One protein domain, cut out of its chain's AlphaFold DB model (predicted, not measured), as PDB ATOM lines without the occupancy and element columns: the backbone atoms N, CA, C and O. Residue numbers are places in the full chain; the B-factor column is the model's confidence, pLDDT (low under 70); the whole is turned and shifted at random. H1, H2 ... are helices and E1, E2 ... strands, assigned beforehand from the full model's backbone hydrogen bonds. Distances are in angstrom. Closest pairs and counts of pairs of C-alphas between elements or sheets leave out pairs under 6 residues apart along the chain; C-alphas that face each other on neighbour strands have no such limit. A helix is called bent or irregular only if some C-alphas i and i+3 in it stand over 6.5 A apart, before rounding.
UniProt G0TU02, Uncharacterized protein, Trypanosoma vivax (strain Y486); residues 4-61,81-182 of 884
ATOM      1  N   SER A   4     -36.826  11.957 -33.552       93.38
ATOM      2  CA  SER A   4     -35.719  11.475 -32.711       93.38
ATOM      3  C   SER A   4     -35.924  10.020 -32.277       93.38
ATOM      4  O   SER A   4     -35.045   9.179 -32.455       93.38
ATOM      5  N   ARG A   5     -37.135   9.702 -31.803       93.12
ATOM      6  CA  ARG A   5     -37.541   8.349 -31.412       93.12
ATOM      7  C   ARG A   5     -37.513   7.378 -32.590       93.12
ATOM      8  O   ARG A   5     -37.112   6.234 -32.414       93.12
ATOM      9  N   TRP A   6     -37.940   7.810 -33.774       94.75
ATOM     10  CA  TRP A   6     -37.896   6.951 -34.957       94.75
ATOM     11  C   TRP A   6     -36.457   6.600 -35.345       94.75
ATOM     12  O   TRP A   6     -36.173   5.429 -35.578       94.75
ATOM     13  N   VAL A   7     -35.554   7.588 -35.343       94.50
ATOM     14  CA  VAL A   7     -34.127   7.388 -35.645       94.50
ATOM     15  C   VAL A   7     -33.457   6.481 -34.612       94.50
ATOM     16  O   VAL A   7     -32.679   5.613 -34.987       94.50
ATOM     17  N   GLN A   8     -33.793   6.621 -33.325       92.19
ATOM     18  CA  GLN A   8     -33.289   5.729 -32.270       92.19
ATOM     19  C   GLN A   8     -33.702   4.270 -32.489       92.19
ATOM     20  O   GLN A   8     -32.916   3.366 -32.233       92.19
ATOM     21  N   LEU A   9     -34.930   4.042 -32.961       93.62
ATOM     22  CA  LEU A   9     -35.439   2.700 -33.249       93.62
ATOM     23  C   LEU A   9     -34.944   2.149 -34.595       93.62
ATOM     24  O   LEU A   9     -34.988   0.943 -34.796       93.62
ATOM     25  N   ASN A  10     -34.524   3.016 -35.520       95.00
ATOM     26  CA  ASN A  10     -34.172   2.655 -36.894       95.00
ATOM     27  C   ASN A  10     -32.911   3.421 -37.337       95.00
ATOM     28  O   ASN A  10     -33.008   4.322 -38.180       95.00
ATOM     29  N   PRO A  11     -31.727   3.096 -36.787       93.31
ATOM     30  CA  PRO A  11     -30.484   3.770 -37.163       93.31
ATOM     31  C   PRO A  11     -30.152   3.591 -38.653       93.31
ATOM     32  O   PRO A  11     -29.580   4.494 -39.253       93.31
ATOM     33  N   GLU A  12     -30.610   2.499 -39.277       94.00
ATOM     34  CA  GLU A  12     -30.502   2.222 -40.721       94.00
ATOM     35  C   GLU A  12     -31.187   3.275 -41.609       94.00
ATOM     36  O   GLU A  12     -30.901   3.388 -42.799       94.00
ATOM     37  N   GLY A  13     -32.097   4.078 -41.042       92.19
ATOM     38  CA  GLY A  13     -32.697   5.213 -41.741       92.19
ATOM     39  C   GLY A  13     -31.696   6.326 -42.068       92.19
ATOM     40  O   GLY A  13     -31.987   7.186 -42.909       92.19
ATOM     41  N   ILE A  14     -30.537   6.325 -41.405       94.62
ATOM     42  CA  ILE A  14     -29.399   7.177 -41.718       94.62
ATOM     43  C   ILE A  14     -28.426   6.360 -42.566       94.62
ATOM     44  O   ILE A  14     -27.996   5.278 -42.181       94.62
ATOM     45  N   ASP A  15     -28.066   6.902 -43.725       94.50
ATOM     46  CA  ASP A  15     -27.053   6.304 -44.589       94.50
ATOM     47  C   ASP A  15     -25.701   6.196 -43.858       94.50
ATOM     48  O   ASP A  15     -25.368   7.031 -43.018       94.50
ATOM     49  N   SER A  16     -24.886   5.214 -44.238       90.38
ATOM     50  CA  SER A  16     -23.541   4.960 -43.699       90.38
ATOM     51  C   SER A  16     -22.629   6.194 -43.717       90.38
ATOM     52  O   SER A  16     -21.794   6.376 -42.835       90.38
ATOM     53  N   SER A  17     -22.836   7.093 -44.686       90.31
ATOM     54  CA  SER A  17     -22.124   8.367 -44.791       90.31
ATOM     55  C   SER A  17     -22.504   9.400 -43.717       90.31
ATOM     56  O   SER A  17     -21.874  10.455 -43.651       90.31
ATOM     57  N   LEU A  18     -23.565   9.157 -42.935       91.69
ATOM     58  CA  LEU A  18     -24.214  10.097 -42.007       91.69
ATOM     59  C   LEU A  18     -24.641  11.429 -42.653       91.69
ATOM     60  O   LEU A  18     -24.933  12.406 -41.957       91.69
ATOM     61  N   LYS A  19     -24.693  11.486 -43.993       95.44
ATOM     62  CA  LYS A  19     -25.071  12.683 -44.767       95.44
ATOM     63  C   LYS A  19     -26.523  12.661 -45.225       95.44
ATOM     64  O   LYS A  19     -27.047  13.709 -45.612       95.44
ATOM     65  N   ARG A  20     -27.180  11.500 -45.205       97.38
ATOM     66  CA  ARG A  20     -28.547  11.326 -45.698       97.38
ATOM     67  C   ARG A  20     -29.424  10.633 -44.663       97.38
ATOM     68  O   ARG A  20     -29.080   9.561 -44.189       97.38
ATOM     69  N   LEU A  21     -30.578  11.229 -44.379       97.19
ATOM     70  CA  LEU A  21     -31.642  10.668 -43.550       97.19
ATOM     71  C   LEU A  21     -32.874  10.425 -44.427       97.19
ATOM     72  O   LEU A  21     -33.332  11.347 -45.111       97.19
ATOM     73  N   SER A  22     -33.412   9.204 -44.412       97.19
ATOM     74  CA  SER A  22     -34.610   8.836 -45.170       97.19
ATOM     75  C   SER A  22     -35.697   8.251 -44.274       97.19
ATOM     76  O   SER A  22     -35.609   7.109 -43.835       97.19
ATOM     77  N   CYS A  23     -36.774   9.008 -44.073       95.44
ATOM     78  CA  CYS A  23     -37.944   8.596 -43.302       95.44
ATOM     79  C   CYS A  23     -39.213   8.816 -44.138       95.44
ATOM     80  O   CYS A  23     -39.911   9.816 -43.976       95.44
ATOM     81  N   VAL A  24     -39.522   7.894 -45.052       94.94
ATOM     82  CA  VAL A  24     -40.705   7.993 -45.924       94.94
ATOM     83  C   VAL A  24     -41.862   7.163 -45.362       94.94
ATOM     84  O   VAL A  24     -41.673   5.985 -45.059       94.94
ATOM     85  N   SER A  25     -43.052   7.763 -45.242       89.44
ATOM     86  CA  SER A  25     -44.286   7.095 -44.783       89.44
ATOM     87  C   SER A  25     -44.183   6.470 -43.382       89.44
ATOM     88  O   SER A  25     -44.569   5.321 -43.181       89.44
ATOM     89  N   LYS A  26     -43.620   7.196 -42.406       91.94
ATOM     90  CA  LYS A  26     -43.350   6.684 -41.043       91.94
ATOM     91  C   LYS A  26     -44.235   7.308 -39.958       91.94
ATOM     92  O   LYS A  26     -43.918   7.212 -38.774       91.94
ATOM     93  N   ASP A  27     -45.321   7.978 -40.348       94.56
ATOM     94  CA  ASP A  27     -46.234   8.689 -39.440       94.56
ATOM     95  C   ASP A  27     -45.513   9.650 -38.469       94.56
ATOM     96  O   ASP A  27     -45.901   9.837 -37.304       94.56
ATOM     97  N   ILE A  28     -44.439  10.291 -38.944       96.38
ATOM     98  CA  ILE A  28     -43.733  11.315 -38.172       96.38
ATOM     99  C   ILE A  28     -44.630  12.551 -38.091       96.38
ATOM    100  O   ILE A  28     -45.023  13.122 -39.101       96.38
ATOM    101  N   THR A  29     -45.000  12.947 -36.883       95.19
ATOM    102  CA  THR A  29     -45.902  14.082 -36.626       95.19
ATOM    103  C   THR A  29     -45.130  15.346 -36.280       95.19
ATOM    104  O   THR A  29     -45.587  16.448 -36.551       95.19
ATOM    105  N   GLU A  30     -43.957  15.179 -35.675       93.62
ATOM    106  CA  GLU A  30     -43.155  16.256 -35.113       93.62
ATOM    107  C   GLU A  30     -41.672  15.909 -35.276       93.62
ATOM    108  O   GLU A  30     -41.257  14.765 -35.049       93.62
ATOM    109  N   VAL A  31     -40.884  16.901 -35.679       94.50
ATOM    110  CA  VAL A  31     -39.428  16.828 -35.637       94.50
ATOM    111  C   VAL A  31     -38.995  17.560 -34.372       94.50
ATOM    112  O   VAL A  31     -39.170  18.770 -34.284       94.50
ATOM    113  N   ASP A  32     -38.486  16.826 -33.385       92.06
ATOM    114  CA  ASP A  32     -37.981  17.432 -32.149       92.06
ATOM    115  C   ASP A  32     -36.763  18.308 -32.451       92.06
ATOM    116  O   ASP A  32     -35.932  17.909 -33.267       92.06
ATOM    117  N   VAL A  33     -36.637  19.449 -31.769       89.50
ATOM    118  CA  VAL A  33     -35.426  20.285 -31.798       89.50
ATOM    119  C   VAL A  33     -34.708  20.161 -30.468       89.50
ATOM    120  O   VAL A  33     -35.339  20.223 -29.412       89.50
ATOM    121  N   ASP A  34     -33.389  20.029 -30.515       88.69
ATOM    122  CA  ASP A  34     -32.570  20.168 -29.319       88.69
ATOM    123  C   ASP A  34     -32.667  21.611 -28.761       88.69
ATOM    124  O   ASP A  34     -32.440  22.572 -29.505       88.69
ATOM    125  N   PRO A  35     -32.985  21.805 -27.466       85.94
ATOM    126  CA  PRO A  35     -33.077  23.135 -26.863       85.94
ATOM    127  C   PRO A  35     -31.812  23.985 -27.034       85.94
ATOM    128  O   PRO A  35     -31.913  25.201 -27.192       85.94
ATOM    129  N   THR A  36     -30.625  23.368 -27.067       86.19
ATOM    130  CA  THR A  36     -29.356  24.084 -27.286       86.19
ATOM    131  C   THR A  36     -29.295  24.719 -28.674       86.19
ATOM    132  O   THR A  36     -28.837  25.852 -28.820       86.19
ATOM    133  N   VAL A  37     -29.844  24.040 -29.688       87.69
ATOM    134  CA  VAL A  37     -29.979  24.583 -31.044       87.69
ATOM    135  C   VAL A  37     -30.961  25.750 -31.045       87.69
ATOM    136  O   VAL A  37     -30.677  26.769 -31.665       87.69
ATOM    137  N   LEU A  38     -32.090  25.643 -30.335       87.69
ATOM    138  CA  LEU A  38     -33.053  26.745 -30.236       87.69
ATOM    139  C   LEU A  38     -32.426  27.993 -29.603       87.69
ATOM    140  O   LEU A  38     -32.616  29.090 -30.125       87.69
ATOM    141  N   VAL A  39     -31.635  27.831 -28.539       87.38
ATOM    142  CA  VAL A  39     -30.893  28.939 -27.915       87.38
ATOM    143  C   VAL A  39     -29.864  29.530 -28.878       87.38
ATOM    144  O   VAL A  39     -29.799  30.748 -29.020       87.38
ATOM    145  N   ALA A  40     -29.110  28.694 -29.595       86.94
ATOM    146  CA  ALA A  40     -28.153  29.168 -30.593       86.94
ATOM    147  C   ALA A  40     -28.839  29.934 -31.742       86.94
ATOM    148  O   ALA A  40     -28.317  30.942 -32.216       86.94
ATOM    149  N   VAL A  41     -30.029  29.497 -32.168       85.31
ATOM    150  CA  VAL A  41     -30.833  30.198 -33.180       85.31
ATOM    151  C   VAL A  41     -31.376  31.522 -32.638       85.31
ATOM    152  O   VAL A  41     -31.342  32.508 -33.369       85.31
ATOM    153  N   LEU A  42     -31.819  31.577 -31.377       85.25
ATOM    154  CA  LEU A  42     -32.243  32.825 -30.727       85.25
ATOM    155  C   LEU A  42     -31.092  33.827 -30.568       85.25
ATOM    156  O   LEU A  42     -31.320  35.023 -30.702       85.25
ATOM    157  N   ALA A  43     -29.871  33.345 -30.319       85.88
ATOM    158  CA  ALA A  43     -28.669  34.179 -30.283       85.88
ATOM    159  C   ALA A  43     -28.232  34.648 -31.684       85.88
ATOM    160  O   ALA A  43     -27.538  35.653 -31.825       85.88
ATOM    161  N   SER A  44     -28.630  33.924 -32.734       85.12
ATOM    162  CA  SER A  44     -28.402  34.328 -34.120       85.12
ATOM    163  C   SER A  44     -29.435  35.361 -34.578       85.12
ATOM    164  O   SER A  44     -30.518  35.489 -34.009       85.12
ATOM    165  N   ALA A  45     -29.142  36.068 -35.668       86.50
ATOM    166  CA  ALA A  45     -30.011  37.107 -36.217       86.50
ATOM    167  C   ALA A  45     -31.326  36.584 -36.843       86.50
ATOM    168  O   ALA A  45     -31.784  37.188 -37.797       86.50
ATOM    169  N   ALA A  46     -31.922  35.478 -36.380       88.69
ATOM    170  CA  ALA A  46     -33.105  34.842 -36.967       88.69
ATOM    171  C   ALA A  46     -34.304  35.804 -37.146       88.69
ATOM    172  O   ALA A  46     -34.451  36.763 -36.385       88.69
ATOM    173  N   PRO A  47     -35.215  35.556 -38.112       89.38
ATOM    174  CA  PRO A  47     -36.392  36.403 -38.276       89.38
ATOM    175  C   PRO A  47     -37.262  36.436 -37.017       89.38
ATOM    176  O   PRO A  47     -37.453  35.416 -36.353       89.38
ATOM    177  N   LEU A  48     -37.892  37.585 -36.753       87.06
ATOM    178  CA  LEU A  48     -38.801  37.778 -35.612       87.06
ATOM    179  C   LEU A  48     -39.947  36.750 -35.566       87.06
ATOM    180  O   LEU A  48     -40.397  36.387 -34.483       87.06
ATOM    181  N   SER A  49     -40.423  36.273 -36.722       85.94
ATOM    182  CA  SER A  49     -41.425  35.199 -36.822       85.94
ATOM    183  C   SER A  49     -40.922  33.900 -36.188       85.94
ATOM    184  O   SER A  49     -41.634  33.283 -35.398       85.94
ATOM    185  N   VAL A  50     -39.678  33.524 -36.486       89.25
ATOM    186  CA  VAL A  50     -39.017  32.334 -35.940       89.25
ATOM    187  C   VAL A  50     -38.724  32.528 -34.456       89.25
ATOM    188  O   VAL A  50     -39.071  31.665 -33.659       89.25
ATOM    189  N   GLN A  51     -38.173  33.679 -34.062       89.50
ATOM    190  CA  GLN A  51     -37.913  33.982 -32.650       89.50
ATOM    191  C   GLN A  51     -39.197  33.929 -31.813       89.50
ATOM    192  O   GLN A  51     -39.204  33.324 -30.743       89.50
ATOM    193  N   ARG A  52     -40.304  34.489 -32.322       87.06
ATOM    194  CA  ARG A  52     -41.613  34.417 -31.664       87.06
ATOM    195  C   ARG A  52     -42.123  32.983 -31.573       87.06
ATOM    196  O   ARG A  52     -42.547  32.588 -30.498       87.06
ATOM    197  N   ALA A  53     -42.031  32.199 -32.648       86.44
ATOM    198  CA  ALA A  53     -42.436  30.793 -32.624       86.44
ATOM    199  C   ALA A  53     -41.656  29.993 -31.565       86.44
ATOM    200  O   ALA A  53     -42.249  29.218 -30.819       86.44
ATOM    201  N   ILE A  54     -40.347  30.239 -31.428       88.06
ATOM    202  CA  ILE A  54     -39.520  29.649 -30.363       88.06
ATOM    203  C   ILE A  54     -39.966  30.165 -28.982       88.06
ATOM    204  O   ILE A  54     -40.108  29.392 -28.034       88.06
ATOM    205  N   ALA A  55     -40.249  31.465 -28.869       86.00
ATOM    206  CA  ALA A  55     -40.750  32.112 -27.658       86.00
ATOM    207  C   ALA A  55     -42.228  31.813 -27.336       86.00
ATOM    208  O   ALA A  55     -42.716  32.248 -26.287       86.00
ATOM    209  N   GLU A  56     -42.924  31.020 -28.148       84.50
ATOM    210  CA  GLU A  56     -44.263  30.476 -27.882       84.50
ATOM    211  C   GLU A  56     -44.235  28.979 -27.525       84.50
ATOM    212  O   GLU A  56     -45.218  28.465 -26.989       84.50
ATOM    213  N   LEU A  57     -43.102  28.285 -27.720       83.44
ATOM    214  CA  LEU A  57     -42.962  26.873 -27.344       83.44
ATOM    215  C   LEU A  57     -43.231  26.656 -25.841       83.44
ATOM    216  O   LEU A  57     -42.770  27.465 -25.026       83.44
ATOM    217  N   PRO A  58     -43.955  25.594 -25.435       77.25
ATOM    218  CA  PRO A  58     -44.339  25.371 -24.042       77.25
ATOM    219  C   PRO A  58     -43.149  25.446 -23.066       77.25
ATOM    220  O   PRO A  58     -42.077  24.916 -23.354       77.25
ATOM    221  N   PRO A  59     -43.317  26.015 -21.856       61.75
ATOM    222  CA  PRO A  59     -42.221  26.208 -20.901       61.75
ATOM    223  C   PRO A  59     -41.569  24.905 -20.412       61.75
ATOM    224  O   PRO A  59     -40.455  24.953 -19.902       61.75
ATOM    225  N   HIS A  60     -42.202  23.739 -20.599       59.41
ATOM    226  CA  HIS A  60     -41.563  22.438 -20.358       59.41
ATOM    227  C   HIS A  60     -40.373  22.158 -21.293       59.41
ATOM    228  O   HIS A  60     -39.538  21.331 -20.950       59.41
ATOM    229  N   GLU A  61     -40.275  22.851 -22.430       56.62
ATOM    230  CA  GLU A  61     -39.098  22.838 -23.314       56.62
ATOM    231  C   GLU A  61     -38.092  23.948 -22.962       56.62
ATOM    232  O   GLU A  61     -36.943  23.893 -23.387       56.62
ATOM    233  N   LEU A  81     -32.717  14.270 -31.232       84.88
ATOM    234  CA  LEU A  81     -31.773  13.729 -32.205       84.88
ATOM    235  C   LEU A  81     -30.364  14.195 -31.811       84.88
ATOM    236  O   LEU A  81     -30.186  15.362 -31.475       84.88
ATOM    237  N   ASN A  82     -29.378  13.293 -31.828       88.81
ATOM    238  CA  ASN A  82     -27.996  13.659 -31.525       88.81
ATOM    239  C   ASN A  82     -27.585  14.844 -32.418       88.81
ATOM    240  O   ASN A  82     -27.625  14.732 -33.645       88.81
ATOM    241  N   THR A  83     -27.223  15.973 -31.806       88.81
ATOM    242  CA  THR A  83     -26.934  17.232 -32.508       88.81
ATOM    243  C   THR A  83     -25.782  17.094 -33.496       88.81
ATOM    244  O   THR A  83     -25.836  17.690 -34.569       88.81
ATOM    245  N   ALA A  84     -24.790  16.247 -33.205       90.88
ATOM    246  CA  ALA A  84     -23.692  15.961 -34.127       90.88
ATOM    247  C   ALA A  84     -24.192  15.268 -35.405       90.88
ATOM    248  O   ALA A  84     -23.821  15.669 -36.507       90.88
ATOM    249  N   ILE A  85     -25.097  14.290 -35.264       91.06
ATOM    250  CA  ILE A  85     -25.748  13.626 -36.405       91.06
ATOM    251  C   ILE A  85     -26.638  14.626 -37.149       91.06
ATOM    252  O   ILE A  85     -26.598  14.713 -38.371       91.06
ATOM    253  N   ALA A  86     -27.427  15.429 -36.433       93.06
ATOM    254  CA  ALA A  86     -28.266  16.448 -37.057       93.06
ATOM    255  C   ALA A  86     -27.435  17.444 -37.891       93.06
ATOM    256  O   ALA A  86     -27.825  17.808 -39.000       93.06
ATOM    257  N   PHE A  87     -26.254  17.838 -37.406       94.00
ATOM    258  CA  PHE A  87     -25.364  18.769 -38.102       94.00
ATOM    259  C   PHE A  87     -24.615  18.130 -39.279       94.00
ATOM    260  O   PHE A  87     -24.240  18.853 -40.203       94.00
ATOM    261  N   SER A  88     -24.416  16.807 -39.302       95.56
ATOM    262  CA  SER A  88     -23.765  16.119 -40.429       95.56
ATOM    263  C   SER A  88     -24.696  15.888 -41.627       95.56
ATOM    264  O   SER A  88     -24.227  15.683 -42.753       95.56
ATOM    265  N   LEU A  89     -26.014  15.939 -41.419       97.06
ATOM    266  CA  LEU A  89     -27.004  15.654 -42.455       97.06
ATOM    267  C   LEU A  89     -27.096  16.772 -43.505       97.06
ATOM    268  O   LEU A  89     -27.415  17.921 -43.212       97.06
ATOM    269  N   HIS A  90     -26.886  16.391 -44.766       97.88
ATOM    270  CA  HIS A  90     -27.011  17.253 -45.945       97.88
ATOM    271  C   HIS A  90     -28.314  17.002 -46.712       97.88
ATOM    272  O   HIS A  90     -28.820  17.895 -47.391       97.88
ATOM    273  N   THR A  91     -28.854  15.783 -46.642       98.19
ATOM    274  CA  THR A  91     -30.099  15.391 -47.313       98.19
ATOM    275  C   THR A  91     -31.065  14.785 -46.305       98.19
ATOM    276  O   THR A  91     -30.749  13.781 -45.675       98.19
ATOM    277  N   VAL A  92     -32.260  15.358 -46.183       98.19
ATOM    278  CA  VAL A  92     -33.317  14.872 -45.286       98.19
ATOM    279  C   VAL A  92     -34.588  14.641 -46.103       98.19
ATOM    280  O   VAL A  92     -35.161  15.569 -46.677       98.19
ATOM    281  N   LEU A  93     -35.016  13.380 -46.182       98.25
ATOM    282  CA  LEU A  93     -36.204  12.944 -46.915       98.25
ATOM    283  C   LEU A  93     -37.290  12.535 -45.919       98.25
ATOM    284  O   LEU A  93     -37.250  11.443 -45.364       98.25
ATOM    285  N   LEU A  94     -38.267  13.409 -45.700       97.94
ATOM    286  CA  LEU A  94     -39.371  13.230 -44.754       97.94
ATOM    287  C   LEU A  94     -40.718  13.116 -45.480       97.94
ATOM    288  O   LEU A  94     -41.739  13.610 -44.998       97.94
ATOM    289  N   SER A  95     -40.738  12.484 -46.653       97.81
ATOM    290  CA  SER A  95     -41.939  12.397 -47.487       97.81
ATOM    291  C   SER A  95     -43.048  11.534 -46.857       97.81
ATOM    292  O   SER A  95     -42.769  10.544 -46.185       97.81
ATOM    293  N   ARG A  96     -44.316  11.872 -47.119       97.50
ATOM    294  CA  ARG A  96     -45.528  11.151 -46.693       97.50
ATOM    295  C   ARG A  96     -45.645  10.976 -45.175       97.50
ATOM    296  O   ARG A  96     -46.050   9.926 -44.689       97.50
ATOM    297  N   ASN A  97     -45.266  11.997 -44.412       97.69
ATOM    298  CA  ASN A  97     -45.442  12.025 -42.961       97.69
ATOM    299  C   ASN A  97     -46.611  12.956 -42.576       97.69
ATOM    300  O   ASN A  97     -47.451  13.315 -43.399       97.69
ATOM    301  N   ARG A  98     -46.724  13.318 -41.297       97.44
ATOM    302  CA  ARG A  98     -47.779  14.193 -40.760       97.44
ATOM    303  C   ARG A  98     -47.193  15.461 -40.139       97.44
ATOM    304  O   ARG A  98     -47.773  15.992 -39.195       97.44
ATOM    305  N   ILE A  99     -46.049  15.921 -40.645       97.81
ATOM    306  CA  ILE A  99     -45.356  17.105 -40.132       97.81
ATOM    307  C   ILE A  99     -46.205  18.340 -40.429       97.81
ATOM    308  O   ILE A  99     -46.636  18.541 -41.566       97.81
ATOM    309  N   THR A 100     -46.448  19.155 -39.407       96.56
ATOM    310  CA  THR A 100     -47.234  20.394 -39.508       96.56
ATOM    311  C   THR A 100     -46.374  21.656 -39.473       96.56
ATOM    312  O   THR A 100     -46.769  22.661 -40.052       96.56
ATOM    313  N   THR A 101     -45.199  21.606 -38.837       95.69
ATOM    314  CA  THR A 101     -44.287  22.746 -38.636       95.69
ATOM    315  C   THR A 101     -42.860  22.407 -39.060       95.69
ATOM    316  O   THR A 101     -42.395  21.286 -38.846       95.69
ATOM    317  N   THR A 102     -42.141  23.379 -39.634       96.88
ATOM    318  CA  THR A 102     -40.724  23.223 -40.000       96.88
ATOM    319  C   THR A 102     -39.758  23.672 -38.903       96.88
ATOM    320  O   THR A 102     -38.551  23.617 -39.122       96.88
ATOM    321  N   LEU A 103     -40.240  24.104 -37.727       95.19
ATOM    322  CA  LEU A 103     -39.380  24.571 -36.626       95.19
ATOM    323  C   LEU A 103     -38.382  23.492 -36.178       95.19
ATOM    324  O   LEU A 103     -37.202  23.767 -35.979       95.19
ATOM    325  N   GLY A 104     -38.851  22.244 -36.161       94.44
ATOM    326  CA  GLY A 104     -38.073  21.022 -35.974       94.44
ATOM    327  C   GLY A 104     -36.791  20.903 -36.801       94.44
ATOM    328  O   GLY A 104     -35.812  20.278 -36.397       94.44
ATOM    329  N   LEU A 105     -36.799  21.493 -37.994       96.75
ATOM    330  CA  LEU A 105     -35.749  21.315 -38.990       96.75
ATOM    331  C   LEU A 105     -34.542  22.231 -38.757       96.75
ATOM    332  O   LEU A 105     -33.518  22.041 -39.405       96.75
ATOM    333  N   LEU A 106     -34.633  23.182 -37.816       95.19
ATOM    334  CA  LEU A 106     -33.547  24.109 -37.475       95.19
ATOM    335  C   LEU A 106     -32.268  23.403 -37.005       95.19
ATOM    336  O   LEU A 106     -31.176  23.941 -37.161       95.19
ATOM    337  N   GLN A 107     -32.388  22.184 -36.477       94.50
ATOM    338  CA  GLN A 107     -31.237  21.369 -36.086       94.50
ATOM    339  C   GLN A 107     -30.395  20.867 -37.262       94.50
ATOM    340  O   GLN A 107     -29.282  20.418 -37.035       94.50
ATOM    341  N   PHE A 108     -30.857  20.959 -38.510       96.31
ATOM    342  CA  PHE A 108     -30.096  20.510 -39.680       96.31
ATOM    343  C   PHE A 108     -29.342  21.679 -40.334       96.31
ATOM    344  O   PHE A 108     -29.646  22.090 -41.452       96.31
ATOM    345  N   LYS A 109     -28.348  22.246 -39.639       93.94
ATOM    346  CA  LYS A 109     -27.640  23.470 -40.078       93.94
ATOM    347  C   LYS A 109     -27.023  23.367 -41.485       93.94
ATOM    348  O   LYS A 109     -27.042  24.341 -42.234       93.94
ATOM    349  N   ASN A 110     -26.517  22.188 -41.852       96.50
ATOM    350  CA  ASN A 110     -25.850  21.931 -43.135       96.50
ATOM    351  C   ASN A 110     -26.785  21.338 -44.205       96.50
ATOM    352  O   ASN A 110     -26.325  20.788 -45.206       96.50
ATOM    353  N   LEU A 111     -28.103  21.443 -44.014       98.19
ATOM    354  CA  LEU A 111     -29.078  20.843 -44.914       98.19
ATOM    355  C   LEU A 111     -29.050  21.499 -46.299       98.19
ATOM    356  O   LEU A 111     -29.320  22.688 -46.435       98.19
ATOM    357  N   VAL A 112     -28.791  20.697 -47.332       98.31
ATOM    358  CA  VAL A 112     -28.775  21.111 -48.745       98.31
ATOM    359  C   VAL A 112     -30.055  20.686 -49.463       98.31
ATOM    360  O   VAL A 112     -30.576  21.433 -50.296       98.31
ATOM    361  N   ARG A 113     -30.571  19.489 -49.155       98.50
ATOM    362  CA  ARG A 113     -31.757  18.898 -49.790       98.50
ATOM    363  C   ARG A 113     -32.795  18.508 -48.746       98.50
ATOM    364  O   ARG A 113     -32.526  17.657 -47.901       98.50
ATOM    365  N   LEU A 114     -33.992  19.075 -48.851       98.56
ATOM    366  CA  LEU A 114     -35.120  18.781 -47.973       98.56
ATOM    367  C   LEU A 114     -36.339  18.356 -48.792       98.56
ATOM    368  O   LEU A 114     -36.844  19.122 -49.614       98.56
ATOM    369  N   SER A 115     -36.850  17.156 -48.524       98.38
ATOM    370  CA  SER A 115     -38.142  16.717 -49.052       98.38
ATOM    371  C   SER A 115     -39.158  16.582 -47.927       98.38
ATOM    372  O   SER A 115     -39.024  15.729 -47.054       98.38
ATOM    373  N   LEU A 116     -40.194  17.410 -47.982       98.38
ATOM    374  CA  LEU A 116     -41.387  17.372 -47.139       98.38
ATOM    375  C   LEU A 116     -42.624  16.975 -47.959       98.38
ATOM    376  O   LEU A 116     -43.748  17.255 -47.547       98.38
ATOM    377  N   LEU A 117     -42.438  16.312 -49.103       98.00
ATOM    378  CA  LEU A 117     -43.514  15.892 -50.003       98.00
ATOM    379  C   LEU A 117     -44.623  15.133 -49.254       98.00
ATOM    380  O   LEU A 117     -44.317  14.166 -48.568       98.00
ATOM    381  N   GLY A 118     -45.891  15.522 -49.393       97.50
ATOM    382  CA  GLY A 118     -47.027  14.811 -48.788       97.50
ATOM    383  C   GLY A 118     -47.095  14.896 -47.260       97.50
ATOM    384  O   GLY A 118     -47.358  13.888 -46.610       97.50
ATOM    385  N   ASN A 119     -46.800  16.061 -46.682       98.31
ATOM    386  CA  ASN A 119     -46.969  16.331 -45.249       98.31
ATOM    387  C   ASN A 119     -48.230  17.178 -44.984       98.31
ATOM    388  O   ASN A 119     -49.097  17.332 -45.844       98.31
ATOM    389  N   ARG A 120     -48.378  17.703 -43.761       97.50
ATOM    390  CA  ARG A 120     -49.544  18.483 -43.319       97.50
ATOM    391  C   ARG A 120     -49.177  19.927 -42.977       97.50
ATOM    392  O   ARG A 120     -49.801  20.516 -42.096       97.50
ATOM    393  N   VAL A 121     -48.184  20.498 -43.657       97.56
ATOM    394  CA  VAL A 121     -47.828  21.913 -43.492       97.56
ATOM    395  C   VAL A 121     -48.932  22.760 -44.120       97.56
ATOM    396  O   VAL A 121     -49.206  22.637 -45.316       97.56
ATOM    397  N   GLN A 122     -49.612  23.574 -43.312       95.69
ATOM    398  CA  GLN A 122     -50.806  24.304 -43.752       95.69
ATOM    399  C   GLN A 122     -50.528  25.772 -44.038       95.69
ATOM    400  O   GLN A 122     -51.022  26.293 -45.034       95.69
ATOM    401  N   ARG A 123     -49.742  26.437 -43.187       94.94
ATOM    402  CA  ARG A 123     -49.548  27.886 -43.251       94.94
ATOM    403  C   ARG A 123     -48.175  28.229 -43.822       94.94
ATOM    404  O   ARG A 123     -47.220  27.469 -43.687       94.94
ATOM    405  N   ILE A 124     -48.062  29.407 -44.436       95.88
ATOM    406  CA  ILE A 124     -46.765  29.938 -44.894       95.88
ATOM    407  C   ILE A 124     -45.865  30.221 -43.690       95.88
ATOM    408  O   ILE A 124     -44.659  30.004 -43.743       95.88
ATOM    409  N   GLU A 125     -46.468  30.654 -42.585       94.50
ATOM    410  CA  GLU A 125     -45.790  30.951 -41.329       94.50
ATOM    411  C   GLU A 125     -45.141  29.697 -40.719       94.50
ATOM    412  O   GLU A 125     -44.069  29.788 -40.127       94.50
ATOM    413  N   ASP A 126     -45.718  28.514 -40.962       95.62
ATOM    414  CA  ASP A 126     -45.152  27.232 -40.524       95.62
ATOM    415  C   ASP A 126     -43.859  26.866 -41.279       95.62
ATOM    416  O   ASP A 126     -43.150  25.965 -40.837       95.62
ATOM    417  N   CYS A 127     -43.554  27.557 -42.389       97.50
ATOM    418  CA  CYS A 127     -42.341  27.393 -43.195       97.50
ATOM    419  C   CYS A 127     -41.245  28.419 -42.857       97.50
ATOM    420  O   CYS A 127     -40.143  28.328 -43.397       97.50
ATOM    421  N   GLU A 128     -41.507  29.411 -41.997       96.00
ATOM    422  CA  GLU A 128     -40.573  30.522 -41.729       96.00
ATOM    423  C   GLU A 128     -39.229  30.047 -41.168       96.00
ATOM    424  O   GLU A 128     -38.201  30.655 -41.455       96.00
ATOM    425  N   ALA A 129     -39.199  28.927 -40.441       96.00
ATOM    426  CA  ALA A 129     -37.960  28.352 -39.917       96.00
ATOM    427  C   ALA A 129     -36.983  27.896 -41.022       96.00
ATOM    428  O   ALA A 129     -35.780  27.801 -40.780       96.00
ATOM    429  N   LEU A 130     -37.461  27.679 -42.255       97.38
ATOM    430  CA  LEU A 130     -36.596  27.372 -43.398       97.38
ATOM    431  C   LEU A 130     -35.659  28.537 -43.754       97.38
ATOM    432  O   LEU A 130     -34.646  28.308 -44.416       97.38
ATOM    433  N   SER A 131     -35.951  29.763 -43.300       96.25
ATOM    434  CA  SER A 131     -35.122  30.954 -43.532       96.25
ATOM    435  C   SER A 131     -33.731  30.860 -42.898       96.25
ATOM    436  O   SER A 131     -32.778  31.402 -43.455       96.25
ATOM    437  N   VAL A 132     -33.598  30.111 -41.803       95.56
ATOM    438  CA  VAL A 132     -32.346  29.936 -41.049       95.56
ATOM    439  C   VAL A 132     -31.447  28.864 -41.685       95.56
ATOM    440  O   VAL A 132     -30.251  28.799 -41.415       95.56
ATOM    441  N   LEU A 133     -31.992  28.033 -42.578       95.88
ATOM    442  CA  LEU A 133     -31.251  26.975 -43.269       95.88
ATOM    443  C   LEU A 133     -30.502  27.542 -44.486       95.88
ATOM    444  O   LEU A 133     -30.930  27.377 -45.628       95.88
ATOM    445  N   PHE A 134     -29.387  28.237 -44.239       95.00
ATOM    446  CA  PHE A 134     -28.622  28.968 -45.264       95.00
ATOM    447  C   PHE A 134     -28.050  28.088 -46.385       95.00
ATOM    448  O   PHE A 134     -27.868  28.570 -47.501       95.00
ATOM    449  N   SER A 135     -27.807  26.803 -46.115       97.12
ATOM    450  CA  SER A 135     -27.275  25.847 -47.098       97.12
ATOM    451  C   SER A 135     -28.351  25.209 -47.985       97.12
ATOM    452  O   SER A 135     -28.014  24.478 -48.919       97.12
ATOM    453  N   LEU A 136     -29.636  25.472 -47.719       98.25
ATOM    454  CA  LEU A 136     -30.746  24.800 -48.389       98.25
ATOM    455  C   LEU A 136     -30.856  25.241 -49.854       98.25
ATOM    456  O   LEU A 136     -31.140  26.402 -50.136       98.25
ATOM    457  N   GLN A 137     -30.682  24.296 -50.781       98.25
ATOM    458  CA  GLN A 137     -30.723  24.539 -52.231       98.25
ATOM    459  C   GLN A 137     -31.888  23.828 -52.928       98.25
ATOM    460  O   GLN A 137     -32.378  24.315 -53.947       98.25
ATOM    461  N   TYR A 138     -32.337  22.685 -52.404       98.56
ATOM    462  CA  TYR A 138     -33.402  21.883 -53.007       98.56
ATOM    463  C   TYR A 138     -34.497  21.643 -51.977       98.56
ATOM    464  O   TYR A 138     -34.247  21.033 -50.934       98.56
ATOM    465  N   LEU A 139     -35.705  22.103 -52.286       98.62
ATOM    466  CA  LEU A 139     -36.861  21.995 -51.406       98.62
ATOM    467  C   LEU A 139     -38.046  21.388 -52.159       98.62
ATOM    468  O   LEU A 139     -38.345  21.753 -53.294       98.62
ATOM    469  N   THR A 140     -38.738  20.442 -51.533       98.50
ATOM    470  CA  THR A 140     -39.997  19.894 -52.055       98.50
ATOM    471  C   THR A 140     -41.049  19.910 -50.959       98.50
ATOM    472  O   THR A 140     -40.889  19.255 -49.932       98.50
ATOM    473  N   LEU A 141     -42.119  20.656 -51.195       98.44
ATOM    474  CA  LEU A 141     -43.294  20.817 -50.343       98.44
ATOM    475  C   LEU A 141     -44.576  20.372 -51.070       98.44
ATOM    476  O   LEU A 141     -45.660  20.496 -50.506       98.44
ATOM    477  N   GLU A 142     -44.479  19.821 -52.284       97.56
ATOM    478  CA  GLU A 142     -45.609  19.247 -53.028       97.56
ATOM    479  C   GLU A 142     -46.503  18.358 -52.154       97.56
ATOM    480  O   GLU A 142     -46.037  17.664 -51.246       97.56
ATOM    481  N   PHE A 143     -47.805  18.376 -52.439       97.12
ATOM    482  CA  PHE A 143     -48.826  17.650 -51.677       97.12
ATOM    483  C   PHE A 143     -48.922  18.050 -50.193       97.12
ATOM    484  O   PHE A 143     -49.394  17.271 -49.371       97.12
ATOM    485  N   ASN A 144     -48.501  19.268 -49.834       97.69
ATOM    486  CA  ASN A 144     -48.863  19.898 -48.562       97.69
ATOM    487  C   ASN A 144     -49.989  20.920 -48.776       97.69
ATOM    488  O   ASN A 144     -49.970  21.617 -49.795       97.69
ATOM    489  N   PRO A 145     -50.911  21.112 -47.814       96.62
ATOM    490  CA  PRO A 145     -51.964  22.122 -47.936       96.62
ATOM    491  C   PRO A 145     -51.440  23.544 -48.201       96.62
ATOM    492  O   PRO A 145     -52.071  24.287 -48.949       96.62
ATOM    493  N   VAL A 146     -50.257  23.903 -47.686       96.38
ATOM    494  CA  VAL A 146     -49.608  25.204 -47.941       96.38
ATOM    495  C   VAL A 146     -49.401  25.489 -49.436       96.38
ATOM    496  O   VAL A 146     -49.440  26.646 -49.845       96.38
ATOM    497  N   THR A 147     -49.249  24.453 -50.270       96.06
ATOM    498  CA  THR A 147     -49.043  24.606 -51.723       96.06
ATOM    499  C   THR A 147     -50.281  25.105 -52.467       96.06
ATOM    500  O   THR A 147     -50.152  25.667 -53.551       96.06
ATOM    501  N   SER A 148     -51.469  24.959 -51.865       93.69
ATOM    502  CA  SER A 148     -52.732  25.488 -52.397       93.69
ATOM    503  C   SER A 148     -52.935  26.982 -52.112       93.69
ATOM    504  O   SER A 148     -53.855  27.598 -52.651       93.69
ATOM    505  N   LEU A 149     -52.092  27.584 -51.262       90.69
ATOM    506  CA  LEU A 149     -52.223  28.991 -50.905       90.69
ATOM    507  C   LEU A 149     -51.799  29.906 -52.064       90.69
ATOM    508  O   LEU A 149     -50.833  29.617 -52.780       90.69
ATOM    509  N   PRO A 150     -52.467  31.062 -52.228       89.06
ATOM    510  CA  PRO A 150     -52.085  32.038 -53.232       89.06
ATOM    511  C   PRO A 150     -50.656  32.507 -52.974       89.06
ATOM    512  O   PRO A 150     -50.241  32.713 -51.833       89.06
ATOM    513  N   HIS A 151     -49.898  32.666 -54.060       93.00
ATOM    514  CA  HIS A 151     -48.495  33.086 -54.021       93.00
ATOM    515  C   HIS A 151     -47.576  32.206 -53.165       93.00
ATOM    516  O   HIS A 151     -46.481  32.646 -52.811       93.00
ATOM    517  N   TYR A 152     -47.967  30.964 -52.872       95.94
ATOM    518  CA  TYR A 152     -47.174  30.024 -52.084       95.94
ATOM    519  C   TYR A 152     -45.693  30.000 -52.514       95.94
ATOM    520  O   TYR A 152     -44.813  30.282 -51.701       95.94
ATOM    521  N   ARG A 153     -45.408  29.789 -53.808       97.12
ATOM    522  CA  ARG A 153     -44.027  29.764 -54.324       97.12
ATOM    523  C   ARG A 153     -43.284  31.070 -54.060       97.12
ATOM    524  O   ARG A 153     -42.145  31.039 -53.612       97.12
ATOM    525  N   ALA A 154     -43.931  32.216 -54.277       96.88
ATOM    526  CA  ALA A 154     -43.316  33.516 -54.032       96.88
ATOM    527  C   ALA A 154     -42.934  33.694 -52.553       96.88
ATOM    528  O   ALA A 154     -41.835  34.161 -52.253       96.88
ATOM    529  N   HIS A 155     -43.799  33.261 -51.631       97.31
ATOM    530  CA  HIS A 155     -43.511  33.281 -50.195       97.31
ATOM    531  C   HIS A 155     -42.355  32.360 -49.807       97.31
ATOM    532  O   HIS A 155     -41.499  32.785 -49.035       97.31
ATOM    533  N   ILE A 156     -42.277  31.147 -50.360       98.06
ATOM    534  CA  ILE A 156     -41.148  30.243 -50.089       98.06
ATOM    535  C   ILE A 156     -39.828  30.829 -50.601       98.06
ATOM    536  O   ILE A 156     -38.824  30.781 -49.889       98.06
ATOM    537  N   LEU A 157     -39.834  31.446 -51.788       97.94
ATOM    538  CA  LEU A 157     -38.660  32.141 -52.319       97.94
ATOM    539  C   LEU A 157     -38.238  33.302 -51.406       97.94
ATOM    540  O   LEU A 157     -37.059  33.412 -51.084       97.94
ATOM    541  N   ARG A 158     -39.188  34.111 -50.908       97.25
ATOM    542  CA  ARG A 158     -38.913  35.156 -49.903       97.25
ATOM    543  C   ARG A 158     -38.270  34.579 -48.645       97.25
ATOM    544  O   ARG A 158     -37.266  35.117 -48.191       97.25
ATOM    545  N   ILE A 159     -38.854  33.522 -48.080       96.94
ATOM    546  CA  ILE A 159     -38.355  32.881 -46.855       96.94
ATOM    547  C   ILE A 159     -36.915  32.405 -47.065       96.94
ATOM    548  O   ILE A 159     -36.057  32.648 -46.221       96.94
ATOM    549  N   CYS A 160     -36.625  31.793 -48.213       96.81
ATOM    550  CA  CYS A 160     -35.293  31.269 -48.501       96.81
ATOM    551  C   CYS A 160     -34.285  32.338 -48.957       96.81
ATOM    552  O   CYS A 160     -33.091  32.073 -48.942       96.81
ATOM    553  N   SER A 161     -34.707  33.549 -49.325       96.31
ATOM    554  CA  SER A 161     -33.792  34.672 -49.607       96.31
ATOM    555  C   SER A 161     -33.329  35.430 -48.358       96.31
ATOM    556  O   SER A 161     -32.424  36.257 -48.444       96.31
ATOM    557  N   TRP A 162     -33.928  35.158 -47.196       94.44
ATOM    558  CA  TRP A 162     -33.572  35.802 -45.933       94.44
ATOM    559  C   TRP A 162     -32.118  35.465 -45.515       94.44
ATOM    560  O   TRP A 162     -31.696  34.315 -45.702       94.44
ATOM    561  N   PRO A 163     -31.336  36.424 -44.961       93.00
ATOM    562  CA  PRO A 163     -31.720  37.747 -44.431       93.00
ATOM    563  C   PRO A 163     -31.832  38.863 -45.468       93.00
ATOM    564  O   PRO A 163     -32.249  39.975 -45.140       93.00
ATOM    565  N   HIS A 164     -31.458  38.591 -46.711       94.00
ATOM    566  CA  HIS A 164     -31.435  39.596 -47.758       94.00
ATOM    567  C   HIS A 164     -32.829  39.839 -48.345       94.00
ATOM    568  O   HIS A 164     -33.773  39.063 -48.166       94.00
ATOM    569  N   SER A 165     -32.968  40.948 -49.070       92.31
ATOM    570  CA  SER A 165     -34.164  41.196 -49.867       92.31
ATOM    571  C   SER A 165     -34.282  40.151 -50.981       92.31
ATOM    572  O   SER A 165     -33.279  39.644 -51.494       92.31
ATOM    573  N   LEU A 166     -35.525  39.832 -51.355       95.25
ATOM    574  CA  LEU A 166     -35.827  38.897 -52.435       95.25
ATOM    575  C   LEU A 166     -35.312  39.463 -53.766       95.25
ATOM    576  O   LEU A 166     -35.961  40.291 -54.401       95.25
ATOM    577  N   GLN A 167     -34.123  39.016 -54.154       95.00
ATOM    578  CA  GLN A 167     -33.450  39.344 -55.405       95.00
ATOM    579  C   GLN A 167     -32.907  38.051 -56.021       95.00
ATOM    580  O   GLN A 167     -32.517  37.152 -55.268       95.00
ATOM    581  N   PRO A 168     -32.811  37.949 -57.360       94.81
ATOM    582  CA  PRO A 168     -32.310  36.746 -58.027       94.81
ATOM    583  C   PRO A 168     -30.943  36.276 -57.523       94.81
ATOM    584  O   PRO A 168     -30.738  35.084 -57.338       94.81
ATOM    585  N   LYS A 169     -30.035  37.216 -57.227       94.50
ATOM    586  CA  LYS A 169     -28.680  36.920 -56.731       94.50
ATOM    587  C   LYS A 169     -28.653  36.366 -55.301       94.50
ATOM    588  O   LYS A 169     -27.702  35.690 -54.936       94.50
ATOM    589  N   ASN A 170     -29.691  36.640 -54.510       94.25
ATOM    590  CA  ASN A 170     -29.742  36.300 -53.085       94.25
ATOM    591  C   ASN A 170     -30.603  35.059 -52.803       94.25
ATOM    592  O   ASN A 170     -30.647  34.576 -51.673       94.25
ATOM    593  N   CYS A 171     -31.350  34.557 -53.791       95.38
ATOM    594  CA  CYS A 171     -32.154  33.355 -53.609       95.38
ATOM    595  C   CYS A 171     -31.260  32.113 -53.671       95.38
ATOM    596  O   CYS A 171     -30.720  31.776 -54.718       95.38
ATOM    597  N   ARG A 172     -31.108  31.426 -52.534       96.25
ATOM    598  CA  ARG A 172     -30.279  30.211 -52.433       96.25
ATOM    599  C   ARG A 172     -30.920  28.960 -53.035       96.25
ATOM    600  O   ARG A 172     -30.214  28.000 -53.341       96.25
ATOM    601  N   LEU A 173     -32.246  28.946 -53.181       97.81
ATOM    602  CA  LEU A 173     -32.945  27.796 -53.745       97.81
ATOM    603  C   LEU A 173     -32.652  27.689 -55.238       97.81
ATOM    604  O   LEU A 173     -32.922  28.612 -55.999       97.81
ATOM    605  N   ARG A 174     -32.158  26.521 -55.648       98.00
ATOM    606  CA  ARG A 174     -31.996  26.131 -57.053       98.00
ATOM    607  C   ARG A 174     -33.234  25.414 -57.579       98.00
ATOM    608  O   ARG A 174     -33.564  25.553 -58.749       98.00
ATOM    609  N   LYS A 175     -33.926  24.660 -56.716       98.38
ATOM    610  CA  LYS A 175     -35.101  23.861 -57.086       98.38
ATOM    611  C   LYS A 175     -36.177  23.908 -56.005       98.38
ATOM    612  O   LYS A 175     -35.879  23.684 -54.828       98.38
ATOM    613  N   LEU A 176     -37.419  24.146 -56.421       98.31
ATOM    614  CA  LEU A 176     -38.614  24.164 -55.578       98.31
ATOM    615  C   LEU A 176     -39.728  23.346 -56.243       98.31
ATOM    616  O   LEU A 176     -40.134  23.684 -57.355       98.31
ATOM    617  N   ASP A 177     -40.254  22.328 -55.552       94.69
ATOM    618  CA  ASP A 177     -41.395  21.504 -56.002       94.69
ATOM    619  C   ASP A 177     -41.210  20.988 -57.427       94.69
ATOM    620  O   ASP A 177     -41.883  21.432 -58.350       94.69
ATOM    621  N   THR A 178     -40.188  20.158 -57.627       94.12
ATOM    622  CA  THR A 178     -39.780  19.588 -58.927       94.12
ATOM    623  C   THR A 178     -39.339  20.573 -60.021       94.12
ATOM    624  O   THR A 178     -38.704  20.131 -60.981       94.12
ATOM    625  N   ARG A 179     -39.536  21.885 -59.852       97.25
ATOM    626  CA  ARG A 179     -39.193  22.928 -60.832       97.25
ATOM    627  C   ARG A 179     -37.960  23.722 -60.427       97.25
ATOM    628  O   ARG A 179     -37.780  24.048 -59.253       97.25
ATOM    629  N   ASP A 180     -37.142  24.068 -61.410       97.88
ATOM    630  CA  ASP A 180     -35.973  24.913 -61.183       97.88
ATOM    631  C   ASP A 180     -36.401  26.358 -60.913       97.88
ATOM    632  O   ASP A 180     -37.375  26.858 -61.483       97.88
ATOM    633  N   VAL A 181     -35.690  27.015 -60.001       97.94
ATOM    634  CA  VAL A 181     -35.936  28.407 -59.623       97.94
ATOM    635  C   VAL A 181     -35.154  29.300 -60.576       97.94
ATOM    636  O   VAL A 181     -33.927  29.362 -60.531       97.94
ATOM    637  N   VAL A 182     -35.873  30.002 -61.448       97.75
ATOM    638  CA  VAL A 182     -35.279  30.900 -62.451       97.75
ATOM    639  C   VAL A 182     -35.294  32.344 -61.940       97.75
ATOM    640  O   VAL A 182     -36.242  32.767 -61.282       97.75
TER     641      VAL A 182
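Overview. This is residues 4 to 61 and 81 to 182 of the 884 residues of an uncharacterized protein of Trypanosoma vivax (strain Y486) (UniProt G0TU02). The chain is wound in stacked turns, a short solenoid: four short parallel strands, E1 to E4, stand side by side as one wall, and H5, H6 and H8 make the wall across from it. The helical hairpin of H2 and H3 packs on the outside of H5 and H6, H1 lies near the E1 end, and residues 175 to 176 pair in parallel with E4 at the other end. The 160 printed residues hold, in order, H1 E1 H2 H3 H4 E2 H5 E3 H6 E4 H7 H8; the sheet's order is E1 E2 E3 E4, parallel throughout. The class is mixed, helices and strands, with under half of the residues in named elements. The whole is compact, with a radius of gyration of the C-alphas of 14.8 A and spans of 41 by 33 by 27 A.

Arrangement. H1, residues 4 to 9, touches no helix. E1, residues 20 to 22, is the edge strand beside E2, residues 91 to 93; N 21 and O 91 are within hydrogen-bond range at 2.9 A. H2, residues 35 to 43, and H3, residues 48 to 56, form a hairpin and only just touch, with 3 pairs of C-alphas within 8 A; the closest are Leu 42 and Gln 51, 6.1 A. H4, residues 83 to 88, only grazes the sheet with residues 85 to 88. H5, residues 103 to 107, touches H2, closest C-alphas Val 37 and Gln 107, 6.1 A. E3, residues 113 to 115, pairs with E2 through N 92 and O 113, 2.9 A. H6, residues 125 to 132, touches H5, closest C-alphas Leu 103 and Ala 129, 5.2 A; it also touches H3, closest C-alphas Val 50 and Ala 129, 5.7 A. E4, residues 138 to 140, pairs with E3 through N 114 and O 138, 2.9 A. E2, H5, E3 and E3, H6, E4 are strand-helix-strand units, parallel neighbour strands with a helix between, with right-handed crossovers. H7, residues 145 to 148, is close to but not clearly touching H8, residues 152 to 161, closest C-alphas Val 146 and Tyr 152, 6.8 A. H8 touches H6 at a shallow tilt of 28 degrees, the same way, closest C-alphas Ser 131 and Cys 160, 5.0 A. Every O i to N i+4 pair is within hydrogen-bond range in H1, H2, H3, H4 and H8; H5 has 0 of 1 and H6 0 of 4, with 1 of 2 and 4 of 5 O i to N i+3 pairs, and H7 is too short for an i+4 pair.

Along the chain. H1 begins at C-alpha 4, (-35.719, 11.475, -32.711), and H8 ends at C-alpha 161, (-33.792, 34.672, -49.607). From first to last C-alpha H2 spans 12.4 A, H3 12.0 A, H6 13.5 A and H8 14.4 A. H6 is irregular, with C-alphas 126 and 129 7.3 A apart, and H5 only just, with C-alphas 104 and 107 6.8 A apart.

Size, cuts and confidence. The C-alphas of His 60 and Val 182 are the two farthest apart, 43.4 A. Residues 62 to 80 are not printed, and C-alphas 61 and 81 are 14.7 A apart across the cut. The link from E1 to H2 is long. Residues 59 to 61 have pLDDT under 70.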